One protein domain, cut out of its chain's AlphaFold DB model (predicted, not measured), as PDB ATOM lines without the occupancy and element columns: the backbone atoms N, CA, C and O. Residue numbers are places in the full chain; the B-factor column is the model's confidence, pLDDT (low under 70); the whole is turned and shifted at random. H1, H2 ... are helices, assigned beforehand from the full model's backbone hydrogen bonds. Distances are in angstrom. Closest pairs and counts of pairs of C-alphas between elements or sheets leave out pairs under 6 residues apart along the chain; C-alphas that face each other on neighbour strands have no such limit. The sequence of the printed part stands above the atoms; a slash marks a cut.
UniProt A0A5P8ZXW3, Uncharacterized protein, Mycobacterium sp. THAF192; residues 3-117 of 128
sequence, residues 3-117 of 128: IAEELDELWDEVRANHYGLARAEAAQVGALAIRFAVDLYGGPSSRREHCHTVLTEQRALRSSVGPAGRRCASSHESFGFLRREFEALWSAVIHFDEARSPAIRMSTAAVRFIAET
ATOM      1  N   ILE A   3     139.959 166.397  72.883       94.00
ATOM      2  CA  ILE A   3     139.922 167.441  71.844       94.00
ATOM      3  C   ILE A   3     140.099 168.866  72.411       94.00
ATOM      4  O   ILE A   3     140.645 169.721  71.725       94.00
ATOM      5  N   ALA A   4     139.597 169.139  73.620       95.62
ATOM      6  CA  ALA A   4     139.715 170.455  74.252       95.62
ATOM      7  C   ALA A   4     141.151 170.737  74.718       95.62
ATOM      8  O   ALA A   4     141.618 171.855  74.578       95.62
ATOM      9  N   GLU A   5     141.844 169.713  75.216       96.69
ATOM     10  CA  GLU A   5     143.242 169.801  75.653       96.69
ATOM     11  C   GLU A   5     144.158 170.120  74.467       96.69
ATOM     12  O   GLU A   5     144.833 171.142  74.476       96.69
ATOM     13  N   GLU A   6     144.046 169.361  73.374       96.81
ATOM     14  CA  GLU A   6     144.786 169.633  72.130       96.81
ATOM     15  C   GLU A   6     144.456 171.012  71.527       96.81
ATOM     16  O   GLU A   6     145.263 171.621  70.824       96.81
ATOM     17  N   LEU A   7     143.238 171.517  71.759       97.50
ATOM     18  CA  LEU A   7     142.839 172.848  71.311       97.50
ATOM     19  C   LEU A   7     143.514 173.952  72.134       97.50
ATOM     20  O   LEU A   7     143.899 174.976  71.567       97.50
ATOM     21  N   ASP A   8     143.642 173.753  73.443       98.19
ATOM     22  CA  ASP A   8     144.345 174.673  74.334       98.19
ATOM     23  C   ASP A   8     145.858 174.651  74.050       98.19
ATOM     24  O   ASP A   8     146.465 175.713  73.918       98.19
ATOM     25  N   GLU A   9     146.451 173.477  73.817       98.06
ATOM     26  CA  GLU A   9     147.855 173.348  73.393       98.06
ATOM     27  C   GLU A   9     148.097 174.019  72.034       98.06
ATOM     28  O   GLU A   9     149.011 174.834  71.880       98.06
ATOM     29  N   LEU A  10     147.210 173.797  71.056       98.19
ATOM     30  CA  LEU A  10     147.246 174.519  69.783       98.19
ATOM     31  C   LEU A  10     147.222 176.039  69.991       98.19
ATOM     32  O   LEU A  10     147.918 176.777  69.285       98.19
ATOM     33  N   TRP A  11     146.404 176.528  70.923       98.38
ATOM     34  CA  TRP A  11     146.333 177.953  71.221       98.38
ATOM     35  C   TRP A  11     147.641 178.485  71.800       98.38
ATOM     36  O   TRP A  11     148.092 179.562  71.402       98.38
ATOM     37  N   ASP A  12     148.264 177.736  72.702       98.44
ATOM     38  CA  ASP A  12     149.553 178.084  73.289       98.44
ATOM     39  C   ASP A  12     150.632 178.219  72.210       98.44
ATOM     40  O   ASP A  12     151.311 179.250  72.141       98.44
ATOM     41  N   GLU A  13     150.695 177.272  71.273       97.81
ATOM     42  CA  GLU A  13     151.645 177.315  70.159       97.81
ATOM     43  C   GLU A  13     151.350 178.450  69.159       97.81
ATOM     44  O   GLU A  13     152.269 179.080  68.621       97.81
ATOM     45  N   VAL A  14     150.071 178.780  68.931       97.00
ATOM     46  CA  VAL A  14     149.665 179.945  68.119       97.00
ATOM     47  C   VAL A  14     150.118 181.250  68.765       97.00
ATOM     48  O   VAL A  14     150.665 182.110  68.067       97.00
ATOM     49  N   ARG A  15     149.927 181.402  70.080       97.56
ATOM     50  CA  ARG A  15     150.358 182.590  70.832       97.56
ATOM     51  C   ARG A  15     151.878 182.725  70.869       97.56
ATOM     52  O   ARG A  15     152.389 183.843  70.809       97.56
ATOM     53  N   ALA A  16     152.592 181.603  70.928       96.25
ATOM     54  CA  ALA A  16     154.050 181.559  70.904       96.25
ATOM     55  C   ALA A  16     154.656 181.723  69.492       96.25
ATOM     56  O   ALA A  16     155.869 181.854  69.355       96.25
ATOM     57  N   ASN A  17     153.835 181.770  68.432       94.56
ATOM     58  CA  ASN A  17     154.265 181.780  67.025       94.56
ATOM     59  C   ASN A  17     155.093 180.544  66.617       94.56
ATOM     60  O   ASN A  17     155.878 180.587  65.666       94.56
ATOM     61  N   HIS A  18     154.896 179.417  67.297       95.25
ATOM     62  CA  HIS A  18     155.550 178.152  66.989       95.25
ATOM     63  C   HIS A  18     154.782 177.404  65.895       95.25
ATOM     64  O   HIS A  18     154.149 176.374  66.119       95.25
ATOM     65  N   TYR A  19     154.823 177.916  64.665       93.69
ATOM     66  CA  TYR A  19     153.960 177.424  63.586       93.69
ATOM     67  C   TYR A  19     154.126 175.935  63.249       93.69
ATOM     68  O   TYR A  19     153.162 175.294  62.834       93.69
ATOM     69  N   GLY A  20     155.325 175.371  63.425       94.38
ATOM     70  CA  GLY A  20     155.554 173.935  63.261       94.38
ATOM     71  C   GLY A  20     154.797 173.099  64.297       94.38
ATOM     72  O   GLY A  20     154.113 172.149  63.917       94.38
ATOM     73  N   LEU A  21     154.868 173.496  65.572       96.31
ATOM     74  CA  LEU A  21     154.170 172.835  66.679       96.31
ATOM     75  C   LEU A  21     152.660 173.049  66.576       96.31
ATOM     76  O   LEU A  21     151.909 172.082  66.560       96.31
ATOM     77  N   ALA A  22     152.212 174.276  66.298       97.31
ATOM     78  CA  ALA A  22     150.799 174.566  66.064       97.31
ATOM     79  C   ALA A  22     150.201 173.711  64.926       97.31
ATOM     80  O   ALA A  22     149.039 173.320  64.956       97.31
ATOM     81  N   ARG A  23     150.976 173.378  63.887       97.62
ATOM     82  CA  ARG A  23     150.503 172.453  62.846       97.62
ATOM     83  C   ARG A  23     150.389 171.010  63.333       97.62
ATOM     84  O   ARG A  23     149.507 170.306  62.842       97.62
ATOM     85  N   ALA A  24     151.277 170.572  64.224       97.00
ATOM     86  CA  ALA A  24     151.202 169.254  64.841       97.00
ATOM     87  C   ALA A  24     149.945 169.154  65.715       97.00
ATOM     88  O   ALA A  24     149.131 168.269  65.460       97.00
ATOM     89  N   GLU A  25     149.703 170.133  66.592       98.00
ATOM     90  CA  GLU A  25     148.504 170.144  67.444       98.00
ATOM     91  C   GLU A  25     147.218 170.235  66.629       98.00
ATOM     92  O   GLU A  25     146.274 169.474  66.839       98.00
ATOM     93  N   ALA A  26     147.190 171.059  65.576       98.06
ATOM     94  CA  ALA A  26     146.051 171.073  64.664       98.06
ATOM     95  C   ALA A  26     145.808 169.697  64.010       98.06
ATOM     96  O   ALA A  26     144.657 169.319  63.784       98.06
ATOM     97  N   ALA A  27     146.855 168.921  63.711       98.06
ATOM     98  CA  ALA A  27     146.691 167.570  63.176       98.06
ATOM     99  C   ALA A  27     146.101 166.611  64.220       98.06
ATOM    100  O   ALA A  27     145.221 165.819  63.868       98.06
ATOM    101  N   GLN A  28     146.522 166.718  65.485       97.94
ATOM    102  CA  GLN A  28     145.964 165.945  66.598       97.94
ATOM    103  C   GLN A  28     144.481 166.267  66.798       97.94
ATOM    104  O   GLN A  28     143.639 165.367  66.741       97.94
ATOM    105  N   VAL A  29     144.137 167.556  66.877       98.19
ATOM    106  CA  VAL A  29     142.751 168.036  66.937       98.19
ATOM    107  C   VAL A  29     141.913 167.455  65.794       98.19
ATOM    108  O   VAL A  29     140.839 166.884  66.014       98.19
ATOM    109  N   GLY A  30     142.411 167.558  64.557       97.62
ATOM    110  CA  GLY A  30     141.716 167.051  63.381       97.62
ATOM    111  C   GLY A  30     141.494 165.538  63.418       97.62
ATOM    112  O   GLY A  30     140.409 165.073  63.057       97.62
ATOM    113  N   ALA A  31     142.488 164.774  63.874       97.00
ATOM    114  CA  ALA A  31     142.413 163.322  64.002       97.00
ATOM    115  C   ALA A  31     141.444 162.883  65.109       97.00
ATOM    116  O   ALA A  31     140.645 161.966  64.899       97.00
ATOM    117  N   LEU A  32     141.462 163.553  66.263       97.12
ATOM    118  CA  LEU A  32     140.552 163.260  67.367       97.12
ATOM    119  C   LEU A  32     139.099 163.583  67.019       97.12
ATOM    120  O   LEU A  32     138.212 162.812  67.377       97.12
ATOM    121  N   ALA A  33     138.847 164.654  66.264       97.12
ATOM    122  CA  ALA A  33     137.506 164.972  65.776       97.12
ATOM    123  C   ALA A  33     136.971 163.901  64.800       97.12
ATOM    124  O   ALA A  33     135.814 163.490  64.903       97.12
ATOM    125  N   ILE A  34     137.815 163.370  63.902       96.19
ATOM    126  CA  ILE A  34     137.444 162.227  63.043       96.19
ATOM    127  C   ILE A  34     137.180 160.983  63.884       96.19
ATOM    128  O   ILE A  34     136.183 160.297  63.666       96.19
ATOM    129  N   ARG A  35     138.052 160.689  64.855       94.75
ATOM    130  CA  ARG A  35     137.877 159.548  65.754       94.75
ATOM    131  C   ARG A  35     136.559 159.645  66.515       94.75
ATOM    132  O   ARG A  35     135.841 158.657  66.556       94.75
ATOM    133  N   PHE A  36     136.221 160.816  67.048       94.62
ATOM    134  CA  PHE A  36     134.947 161.069  67.715       94.62
ATOM    135  C   PHE A  36     133.759 160.753  66.794       94.62
ATOM    136  O   PHE A  36     132.869 159.994  67.173       94.62
ATOM    137  N   ALA A  37     133.778 161.261  65.556       94.19
ATOM    138  CA  ALA A  37     132.718 160.996  64.583       94.19
ATOM    139  C   ALA A  37     132.609 159.502  64.219       94.19
ATOM    140  O   ALA A  37     131.507 158.976  64.090       94.19
ATOM    141  N   VAL A  38     133.739 158.805  64.074       94.00
ATOM    142  CA  VAL A  38     133.777 157.365  63.769       94.00
ATOM    143  C   VAL A  38     133.314 156.514  64.952       94.00
ATOM    144  O   VAL A  38     132.588 155.545  64.743       94.00
ATOM    145  N   ASP A  39     133.739 156.848  66.171       91.06
ATOM    146  CA  ASP A  39     133.458 156.057  67.369       91.06
ATOM    147  C   ASP A  39     131.986 156.211  67.815       91.06
ATOM    148  O   ASP A  39     131.403 155.238  68.284       91.06
ATOM    149  N   LEU A  40     131.359 157.385  67.630       86.12
ATOM    150  CA  LEU A  40     129.953 157.614  68.014       86.12
ATOM    151  C   LEU A  40     128.926 157.283  66.930       86.12
ATOM    152  O   LEU A  40     127.810 156.888  67.256       86.12
ATOM    153  N   TYR A  41     129.279 157.451  65.653       80.88
ATOM    154  CA  TYR A  41     128.342 157.286  64.533       80.88
ATOM    155  C   TYR A  41     128.699 156.109  63.624       80.88
ATOM    156  O   TYR A  41     128.184 155.994  62.510       80.88
ATOM    157  N   GLY A  42     129.592 155.233  64.083       73.75
ATOM    158  CA  GLY A  42     129.887 153.979  63.409       73.75
ATOM    159  C   GLY A  42     128.685 153.034  63.452       73.75
ATOM    160  O   GLY A  42     128.145 152.747  64.516       73.75
ATOM    161  N   GLY A  43     128.271 152.539  62.287       74.38
ATOM    162  CA  GLY A  43     127.302 151.454  62.148       74.38
ATOM    163  C   GLY A  43     127.944 150.058  62.269       74.38
ATOM    164  O   GLY A  43     129.027 149.913  62.833       74.38
ATOM    165  N   PRO A  44     127.317 149.004  61.718       78.31
ATOM    166  CA  PRO A  44     127.845 147.635  61.771       78.31
ATOM    167  C   PRO A  44     129.059 147.389  60.851       78.31
ATOM    168  O   PRO A  44     129.674 146.326  60.921       78.31
ATOM    169  N   SER A  45     129.401 148.340  59.976       83.50
ATOM    170  CA  SER A  45     130.564 148.274  59.080       83.50
ATOM    171  C   SER A  45     131.901 148.398  59.814       83.50
ATOM    172  O   SER A  45     131.985 148.755  60.992       83.50
ATOM    173  N   SER A  46     132.994 148.118  59.103       87.75
ATOM    174  CA  SER A  46     134.333 148.199  59.680       87.75
ATOM    175  C   SER A  46     134.718 149.641  60.047       87.75
ATOM    176  O   SER A  46     134.354 150.606  59.371       87.75
ATOM    177  N   ARG A  47     135.568 149.811  61.074       88.38
ATOM    178  CA  ARG A  47     136.139 151.129  61.436       88.38
ATOM    179  C   ARG A  47     136.813 151.829  60.253       88.38
ATOM    180  O   ARG A  47     136.793 153.055  60.167       88.38
ATOM    181  N   ARG A  48     137.421 151.054  59.348       90.50
ATOM    182  CA  ARG A  48     138.092 151.571  58.151       90.50
ATOM    183  C   ARG A  48     137.101 152.227  57.190       90.50
ATOM    184  O   ARG A  48     137.389 153.309  56.689       90.50
ATOM    185  N   GLU A  49     135.950 151.603  56.956       90.69
ATOM    186  CA  GLU A  49     134.897 152.143  56.085       90.69
ATOM    187  C   GLU A  49     134.265 153.403  56.677       90.69
ATOM    188  O   GLU A  49     134.074 154.387  55.959       90.69
ATOM    189  N   HIS A  50     134.027 153.432  57.993       90.44
ATOM    190  CA  HIS A  50     133.560 154.650  58.661       90.44
ATOM    191  C   HIS A  50     134.575 155.781  58.540       90.44
ATOM    192  O   HIS A  50     134.216 156.882  58.140       90.44
ATOM    193  N   CYS A  51     135.854 155.506  58.809       93.75
ATOM    194  CA  CYS A  51     136.909 156.502  58.655       93.75
ATOM    195  C   CYS A  51     136.959 157.042  57.217       93.75
ATOM    196  O   CYS A  51     136.976 158.252  57.011       93.75
ATOM    197  N   HIS A  52     136.886 156.163  56.213       92.75
ATOM    198  CA  HIS A  52     136.841 156.574  54.810       92.75
ATOM    199  C   HIS A  52     135.626 157.463  54.490       92.75
ATOM    200  O   HIS A  52     135.761 158.472  53.795       92.75
ATOM    201  N   THR A  53     134.451 157.112  55.015       92.94
ATOM    202  CA  THR A  53     133.210 157.879  54.837       92.94
ATOM    203  C   THR A  53     133.334 159.274  55.448       92.94
ATOM    204  O   THR A  53     133.156 160.272  54.750       92.94
ATOM    205  N   VAL A  54     133.751 159.361  56.713       94.31
ATOM    206  CA  VAL A  54     133.939 160.635  57.423       94.31
ATOM    207  C   VAL A  54     134.996 161.503  56.728       94.31
ATOM    208  O   VAL A  54     134.778 162.696  56.534       94.31
ATOM    209  N   LEU A  55     136.114 160.927  56.275       94.50
ATOM    210  CA  LEU A  55     137.146 161.662  55.530       94.50
ATOM    211  C   LEU A  55     136.659 162.150  54.155       94.50
ATOM    212  O   LEU A  55     137.094 163.200  53.678       94.50
ATOM    213  N   THR A  56     135.763 161.410  53.502       95.00
ATOM    214  CA  THR A  56     135.146 161.837  52.236       95.00
ATOM    215  C   THR A  56     134.250 163.052  52.459       95.00
ATOM    216  O   THR A  56     134.358 164.042  51.735       95.00
ATOM    217  N   GLU A  57     133.434 163.031  53.508       94.19
ATOM    218  CA  GLU A  57     132.589 164.163  53.891       94.19
ATOM    219  C   GLU A  57     133.410 165.380  54.338       94.19
ATOM    220  O   GLU A  57     133.147 166.500  53.906       94.19
ATOM    221  N   GLN A  58     134.473 165.164  55.117       95.69
ATOM    222  CA  GLN A  58     135.427 166.203  55.520       95.69
ATOM    223  C   GLN A  58     136.030 166.928  54.307       95.69
ATOM    224  O   GLN A  58     136.199 168.149  54.312       95.69
ATOM    225  N   ARG A  59     136.328 166.197  53.225       93.75
ATOM    226  CA  ARG A  59     136.802 166.797  51.966       93.75
ATOM    227  C   ARG A  59     135.717 167.613  51.265       93.75
ATOM    228  O   ARG A  59     136.040 168.674  50.735       93.75
ATOM    229  N   ALA A  60     134.470 167.147  51.275       93.81
ATOM    230  CA  ALA A  60     133.342 167.865  50.679       93.81
ATOM    231  C   ALA A  60     133.026 169.182  51.414       93.81
ATOM    232  O   ALA A  60     132.596 170.147  50.789       93.81
ATOM    233  N   LEU A  61     133.304 169.255  52.719       91.81
ATOM    234  CA  LEU A  61     133.032 170.423  53.563       91.81
ATOM    235  C   LEU A  61     134.161 171.466  53.605       91.81
ATOM    236  O   LEU A  61     134.063 172.453  54.326       91.81
ATOM    237  N   ARG A  62     135.232 171.318  52.813       85.81
ATOM    238  CA  ARG A  62     136.395 172.234  52.849       85.81
ATOM    239  C   ARG A  62     136.045 173.718  52.729       85.81
ATOM    240  O   ARG A  62     136.700 174.541  53.361       85.81
ATOM    241  N   SER A  63     135.032 174.062  51.939       86.88
ATOM    242  CA  SER A  63     134.587 175.446  51.740       86.88
ATOM    243  C   SER A  63     133.578 175.938  52.781       86.88
ATOM    244  O   SER A  63     133.223 177.112  52.751       86.88
ATOM    245  N   SER A  64     133.094 175.076  53.684       89.06
ATOM    246  CA  SER A  64     132.068 175.430  54.675       89.06
ATOM    247  C   SER A  64     132.637 175.943  56.001       89.06
ATOM    248  O   SER A  64     131.867 176.329  56.879       89.06
ATOM    249  N   VAL A  65     133.960 175.921  56.181       92.94
ATOM    250  CA  VAL A  65     134.642 176.366  57.407       92.94
ATOM    251  C   VAL A  65     135.659 177.455  57.096       92.94
ATOM    252  O   VAL A  65     136.295 177.443  56.041       92.94
ATOM    253  N   GLY A  66     135.846 178.389  58.027       92.62
ATOM    254  CA  GLY A  66     136.686 179.566  57.805       92.62
ATOM    255  C   GLY A  66     135.973 180.691  57.044       92.62
ATOM    256  O   GLY A  66     134.755 180.642  56.845       92.62
ATOM    257  N   PRO A  67     136.717 181.721  56.613       93.00
ATOM    258  CA  PRO A  67     136.152 182.823  55.854       93.00
ATOM    259  C   PRO A  67     135.794 182.380  54.427       93.00
ATOM    260  O   PRO A  67     136.513 181.594  53.798       93.00
ATOM    261  N   ALA A  68     134.677 182.901  53.912       90.75
ATOM    262  CA  ALA A  68     134.196 182.611  52.564       90.75
ATOM    263  C   ALA A  68     135.043 183.340  51.509       90.75
ATOM    264  O   ALA A  68     135.281 184.541  51.611       90.75
ATOM    265  N   GLY A  69     135.494 182.608  50.485       88.62
ATOM    266  CA  GLY A  69     136.156 183.179  49.305       88.62
ATOM    267  C   GLY A  69     137.557 183.763  49.525       88.62
ATOM    268  O   GLY A  69     138.156 184.256  48.573       88.62
ATOM    269  N   ARG A  70     138.112 183.698  50.740       93.00
ATOM    270  CA  ARG A  70     139.474 184.165  51.039       93.00
ATOM    271  C   ARG A  70     140.188 183.239  52.008       93.00
ATOM    272  O   ARG A  70     139.545 182.432  52.671       93.00
ATOM    273  N   ARG A  71     141.504 183.407  52.119       93.19
ATOM    274  CA  ARG A  71     142.329 182.821  53.185       93.19
ATOM    275  C   ARG A  71     142.136 183.578  54.502       93.19
ATOM    276  O   ARG A  71     141.702 184.737  54.503       93.19
ATOM    277  N   CYS A  72     142.462 182.928  55.609       93.81
ATOM    278  CA  CYS A  72     142.634 183.577  56.896       93.81
ATOM    279  C   CYS A  72     143.816 184.556  56.830       93.81
ATOM    280  O   CYS A  72     144.832 184.297  56.186       93.81
ATOM    281  N   ALA A  73     143.671 185.692  57.498       94.31
ATOM    282  CA  ALA A  73     144.667 186.743  57.603       94.31
ATOM    283  C   ALA A  73     145.821 186.353  58.540       94.31
ATOM    284  O   ALA A  73     146.916 186.895  58.417       94.31
ATOM    285  N   SER A  74     145.590 185.428  59.478       94.88
ATOM    286  CA  SER A  74     146.595 184.965  60.438       94.88
ATOM    287  C   SER A  74     146.258 183.589  61.020       94.88
ATOM    288  O   SER A  74     145.126 183.109  60.913       94.88
ATOM    289  N   SER A  75     147.233 182.979  61.702       96.06
ATOM    290  CA  SER A  75     147.023 181.780  62.526       96.06
ATOM    291  C   SER A  75     145.992 182.012  63.636       96.06
ATOM    292  O   SER A  75     145.233 181.103  63.956       96.06
ATOM    293  N   HIS A  76     145.902 183.235  64.171       97.12
ATOM    294  CA  HIS A  76     144.923 183.603  65.195       97.12
ATOM    295  C   HIS A  76     143.494 183.608  64.639       97.12
ATOM    296  O   HIS A  76     142.581 183.098  65.286       97.12
ATOM    297  N   GLU A  77     143.291 184.133  63.424       96.94
ATOM    298  CA  GLU A  77     141.984 184.054  62.762       96.94
ATOM    299  C   GLU A  77     141.612 182.592  62.474       96.94
ATOM    300  O   GLU A  77     140.503 182.165  62.800       96.94
ATOM    301  N   SER A  78     142.546 181.805  61.925       96.56
ATOM    302  CA  SER A  78     142.333 180.371  61.685       96.56
ATOM    303  C   SER A  78     141.970 179.618  62.967       96.56
ATOM    304  O   SER A  78     141.033 178.819  62.955       96.56
ATOM    305  N   PHE A  79     142.663 179.899  64.075       98.00
ATOM    306  CA  PHE A  79     142.346 179.338  65.387       98.00
ATOM    307  C   PHE A  79     140.936 179.727  65.843       98.00
ATOM    308  O   PHE A  79     140.188 178.873  66.304       98.00
ATOM    309  N   GLY A  80     140.527 180.987  65.658       98.00
ATOM    310  CA  GLY A  80     139.181 181.445  66.012       98.00
ATOM    311  C   GLY A  80     138.073 180.648  65.316       98.00
ATOM    312  O   GLY A  80     137.090 180.268  65.953       98.00
ATOM    313  N   PHE A  81     138.245 180.323  64.030       97.19
ATOM    314  CA  PHE A  81     137.307 179.448  63.318       97.19
ATOM    315  C   PHE A  81     137.317 178.019  63.850       97.19
ATOM    316  O   PHE A  81     136.257 177.411  63.970       97.19
ATOM    317  N   LEU A  82     138.489 177.490  64.192       97.00
ATOM    318  CA  LEU A  82     138.614 176.155  64.762       97.00
ATOM    319  C   LEU A  82     137.930 176.074  66.138       97.00
ATOM    320  O   LEU A  82     137.132 175.165  66.369       97.00
ATOM    321  N   ARG A  83     138.142 177.075  67.003       98.31
ATOM    322  CA  ARG A  83     137.470 177.197  68.303       98.31
ATOM    323  C   ARG A  83     135.953 177.307  68.165       98.31
ATOM    324  O   ARG A  83     135.233 176.659  68.912       98.31
ATOM    325  N   ARG A  84     135.454 178.046  67.171       98.00
ATOM    326  CA  ARG A  84     134.011 178.117  66.886       98.00
ATOM    327  C   ARG A  84     133.418 176.740  66.563       98.00
ATOM    328  O   ARG A  84     132.325 176.418  67.019       98.00
ATOM    329  N   GLU A  85     134.113 175.924  65.769       97.88
ATOM    330  CA  GLU A  85     133.635 174.567  65.464       97.88
ATOM    331  C   GLU A  85     133.693 173.644  66.688       97.88
ATOM    332  O   GLU A  85     132.787 172.833  66.878       97.88
ATOM    333  N   PHE A  86     134.699 173.809  67.551       98.00
ATOM    334  CA  PHE A  86     134.743 173.140  68.851       98.00
ATOM    335  C   PHE A  86     133.571 173.536  69.750       98.00
ATOM    336  O   PHE A  86     132.926 172.664  70.317       98.00
ATOM    337  N   GLU A  87     133.258 174.826  69.868       98.06
ATOM    338  CA  GLU A  87     132.130 175.305  70.673       98.06
ATOM    339  C   GLU A  87     130.803 174.726  70.166       98.06
ATOM    340  O   GLU A  87     129.959 174.322  70.966       98.06
ATOM    341  N   ALA A  88     130.639 174.601  68.844       97.56
ATOM    342  CA  ALA A  88     129.481 173.941  68.248       97.56
ATOM    343  C   ALA A  88     129.434 172.437  68.576       97.56
ATOM    344  O   ALA A  88     128.369 171.912  68.891       97.56
ATOM    345  N   LEU A  89     130.581 171.750  68.528       97.12
ATOM    346  CA  LEU A  89     130.690 170.341  68.913       97.12
ATOM    347  C   LEU A  89     130.364 170.145  70.397       97.12
ATOM    348  O   LEU A  89     129.559 169.288  70.748       97.12
ATOM    349  N   TRP A  90     130.967 170.955  71.263       97.19
ATOM    350  CA  TRP A  90     130.743 170.918  72.700       97.19
ATOM    351  C   TRP A  90     129.279 171.184  73.036       97.19
ATOM    352  O   TRP A  90     128.689 170.435  73.809       97.19
ATOM    353  N   SER A  91     128.674 172.194  72.402       97.69
ATOM    354  CA  SER A  91     127.251 172.498  72.539       97.69
ATOM    355  C   SER A  91     126.376 171.297  72.174       97.69
ATOM    356  O   SER A  91     125.510 170.936  72.966       97.69
ATOM    357  N   ALA A  92     126.643 170.629  71.047       96.81
ATOM    358  CA  ALA A  92     125.887 169.443  70.657       96.81
ATOM    359  C   ALA A  92     126.027 168.307  71.685       96.81
ATOM    360  O   ALA A  92     125.038 167.691  72.072       96.81
ATOM    361  N   VAL A  93     127.238 168.071  72.201       95.00
ATOM    362  CA  VAL A  93     127.491 167.029  73.209       95.00
ATOM    363  C   VAL A  93     126.742 167.296  74.515       95.00
ATOM    364  O   VAL A  93     126.095 166.389  75.032       95.00
ATOM    365  N   ILE A  94     126.811 168.515  75.060       96.69
ATOM    366  CA  ILE A  94     126.198 168.819  76.365       96.69
ATOM    367  C   ILE A  94     124.667 168.865  76.312       96.69
ATOM    368  O   ILE A  94     124.023 168.647  77.336       96.69
ATOM    369  N   HIS A  95     124.090 169.137  75.139       96.56
ATOM    370  CA  HIS A  95     122.641 169.136  74.926       96.56
ATOM    371  C   HIS A  95     122.115 167.809  74.359       96.56
ATOM    372  O   HIS A  95     120.913 167.681  74.152       96.56
ATOM    373  N   PHE A  96     122.983 166.806  74.178       93.00
ATOM    374  CA  PHE A  96     122.646 165.502  73.593       93.00
ATOM    375  C   PHE A  96     122.073 165.587  72.162       93.00
ATOM    376  O   PHE A  96     121.270 164.746  71.758       93.00
ATOM    377  N   ASP A  97     122.513 166.582  71.392       95.00
ATOM    378  CA  ASP A  97     122.172 166.767  69.983       95.00
ATOM    379  C   ASP A  97     123.110 165.975  69.043       95.00
ATOM    380  O   ASP A  97     124.114 165.378  69.441       95.00
ATOM    381  N   GLU A  98     122.793 165.991  67.745       93.69
ATOM    382  CA  GLU A  98     123.628 165.446  66.667       93.69
ATOM    383  C   GLU A  98     124.991 166.176  66.599       93.69
ATOM    384  O   GLU A  98     125.064 167.371  66.310       93.69
ATOM    385  N   ALA A  99     126.085 165.454  66.851       95.56
ATOM    386  CA  ALA A  99     127.445 165.977  66.984       95.56
ATOM    387  C   ALA A  99     128.392 165.569  65.835       95.56
ATOM    388  O   ALA A  99     129.542 166.021  65.786       95.56
ATOM    389  N   ARG A 100     127.948 164.747  64.876       94.94
ATOM    390  CA  ARG A 100     128.758 164.295  63.734       94.94
ATOM    391  C   ARG A 100     129.124 165.459  62.832       94.94
ATOM    392  O   ARG A 100     130.294 165.623  62.493       94.94
ATOM    393  N   SER A 101     128.143 166.283  62.463       95.00
ATOM    394  CA  SER A 101     128.374 167.456  61.618       95.00
ATOM    395  C   SER A 101     129.419 168.419  62.214       95.00
ATOM    396  O   SER A 101     130.432 168.667  61.547       95.00
ATOM    397  N   PRO A 102     129.285 168.917  63.463       96.19
ATOM    398  CA  PRO A 102     130.296 169.800  64.042       96.19
ATOM    399  C   PRO A 102     131.662 169.123  64.238       96.19
ATOM    400  O   PRO A 102     132.679 169.782  64.023       96.19
ATOM    401  N   ALA A 103     131.731 167.817  64.530       96.88
ATOM    402  CA  ALA A 103     133.008 167.096  64.582       96.88
ATOM    403  C   ALA A 103     133.729 167.084  63.220       96.88
ATOM    404  O   ALA A 103     134.928 167.363  63.131       96.88
ATOM    405  N   ILE A 104     133.003 166.835  62.125       97.31
ATOM    406  CA  ILE A 104     133.583 166.858  60.775       97.31
ATOM    407  C   ILE A 104     134.015 168.277  60.391       97.31
ATOM    408  O   ILE A 104     135.096 168.458  59.817       97.31
ATOM    409  N   ARG A 105     133.223 169.303  60.730       97.69
ATOM    410  CA  ARG A 105     133.615 170.703  60.502       97.69
ATOM    411  C   ARG A 105     134.860 171.079  61.303       97.69
ATOM    412  O   ARG A 105     135.754 171.701  60.737       97.69
ATOM    413  N   MET A 106     134.978 170.638  62.554       97.69
ATOM    414  CA  MET A 106     136.177 170.853  63.367       97.69
ATOM    415  C   MET A 106     137.420 170.222  62.725       97.69
ATOM    416  O   MET A 106     138.437 170.896  62.562       97.69
ATOM    417  N   SER A 107     137.320 168.976  62.245       97.81
ATOM    418  CA  SER A 107     138.404 168.339  61.481       97.81
ATOM    419  C   SER A 107     138.744 169.099  60.192       97.81
ATOM    420  O   SER A 107     139.908 169.279  59.828       97.81
ATOM    421  N   THR A 108     137.727 169.620  59.509       97.94
ATOM    422  CA  THR A 108     137.915 170.434  58.305       97.94
ATOM    423  C   THR A 108     138.648 171.743  58.617       97.94
ATOM    424  O   THR A 108     139.565 172.119  57.885       97.94
ATOM    425  N   ALA A 109     138.289 172.415  59.714       97.75
ATOM    426  CA  ALA A 109     138.934 173.644  60.165       97.75
ATOM    427  C   ALA A 109     140.400 173.398  60.554       97.75
ATOM    428  O   ALA A 109     141.264 174.190  60.185       97.75
ATOM    429  N   ALA A 110     140.698 172.265  61.194       97.94
ATOM    430  CA  ALA A 110     142.060 171.819  61.479       97.94
ATOM    431  C   ALA A 110     142.901 171.619  60.207       97.94
ATOM    432  O   ALA A 110     144.000 172.161  60.090       97.94
ATOM    433  N   VAL A 111     142.372 170.920  59.197       96.69
ATOM    434  CA  VAL A 111     143.068 170.753  57.906       96.69
ATOM    435  C   VAL A 111     143.319 172.100  57.228       96.69
ATOM    436  O   VAL A 111     144.391 172.320  56.663       96.69
ATOM    437  N   ARG A 112     142.351 173.020  57.302       95.62
ATOM    438  CA  ARG A 112     142.500 174.377  56.776       95.62
ATOM    439  C   ARG A 112     143.582 175.160  57.525       95.62
ATOM    440  O   ARG A 112     144.426 175.770  56.875       95.62
ATOM    441  N   PHE A 113     143.609 175.085  58.856       97.06
ATOM    442  CA  PHE A 113     144.660 175.679  59.685       97.06
ATOM    443  C   PHE A 113     146.044 175.186  59.249       97.06
ATOM    444  O   PHE A 113     146.933 175.994  58.996       97.06
ATOM    445  N   ILE A 114     146.220 173.872  59.083       96.75
ATOM    446  CA  ILE A 114     147.494 173.273  58.656       96.75
ATOM    447  C   ILE A 114     147.908 173.756  57.263       96.75
ATOM    448  O   ILE A 114     149.088 174.013  57.023       96.75
ATOM    449  N   ALA A 115     146.951 173.854  56.337       94.19
ATOM    450  CA  ALA A 115     147.210 174.263  54.960       94.19
ATOM    451  C   ALA A 115     147.561 175.753  54.839       94.19
ATOM    452  O   ALA A 115     148.336 176.135  53.962       94.19
ATOM    453  N   GLU A 116     146.978 176.600  55.687       94.00
ATOM    454  CA  GLU A 116     147.154 178.048  55.610       94.00
ATOM    455  C   GLU A 116     148.269 178.584  56.518       94.00
ATOM    456  O   GLU A 116     148.800 179.656  56.218       94.00
ATOM    457  N   THR A 117     148.664 177.838  57.554       93.19
ATOM    458  CA  THR A 117     149.775 178.177  58.451       93.19
ATOM    459  C   THR A 117     151.115 177.701  57.859       93.19
ATOM    460  O   THR A 117     151.324 176.498  57.663       93.19
TER     461      THR A 117
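This is residues 3 to 117 of the 128 residues of an uncharacterized protein of Mycobacterium sp. THAF192 (UniProt A0A5P8ZXW3). What shape do these atoms make? Four helices, H1, H2, H4 and H5, stand side by side as a bundle made of two helical hairpins, H1 with H2 and H4 with H5, and a fifth helix, H3, packs at a steep tilt on H2 and H5. What is printed, and how large is it? The printed part has 115 residues with five named helices, in the order H1 H2 H3 H4 H5, and no named strand; its class is all helix. It is compact, with a radius of gyration of the C-alphas of 13.7 A, and elongated in outline, spanning 43 by 28 by 23 A.

How do the first helices stand? H1, residues 3 to 15, touches H2, residues 19 to 41, at a shallow tilt of 16 degrees, opposite ways; their closest C-alphas, of Glu 13 and Ala 22, are 5.0 A apart. With its residues 34 to 38 alone, H2 touches H3, residues 47 to 60, at a steep tilt of 61 degrees, and the closest C-alphas, of Val 38 and His 50, are 5.8 A apart. What completes the bundle? H4, residues 75 to 94, touches H1 at a shallow tilt of 17 degrees, opposite ways, and its closest C-alphas to H1 are those of Ser 75 and Val 14, 6.5 A apart. H5, residues 100 to 116, touches H4 at 12 degrees, with C-alphas 89 and 102 closest at 4.9 A, and H2 at 19 degrees, with C-alphas 30 and 107 closest at 4.0 A; both are shallow tilts, opposite ways. Which pairs stay apart, and how are the backbones? H1 is apart from H3 and H5, and H3 is apart from H4, while H2 and H4 are near each other. In all five helices every O i to N i+4 pair is within hydrogen-bond range.

Where does the first helix begin? C-alpha 3, in H1, is at (139.922, 167.441, 71.844). Which helices are longest? H2 runs 32.6 A from first to last C-alpha, H4 28.2 A and H5 24.4 A; H3 measures 20.1 A and H1 18.4 A. Where does the last helix end? C-alpha 116, in H5, is at (147.154, 178.048, 55.610).

How far does it reach? The two C-alphas farthest apart, of Ala 16 and Pro 44, are 43.8 A apart. Which links are long? The link from H3 to H4, residues 61 to 74, is long; the other three are tight. Is anything cut or uncertain? The printed part has no cut, its mean pLDDT is 94.5, and no printed residue is under 70.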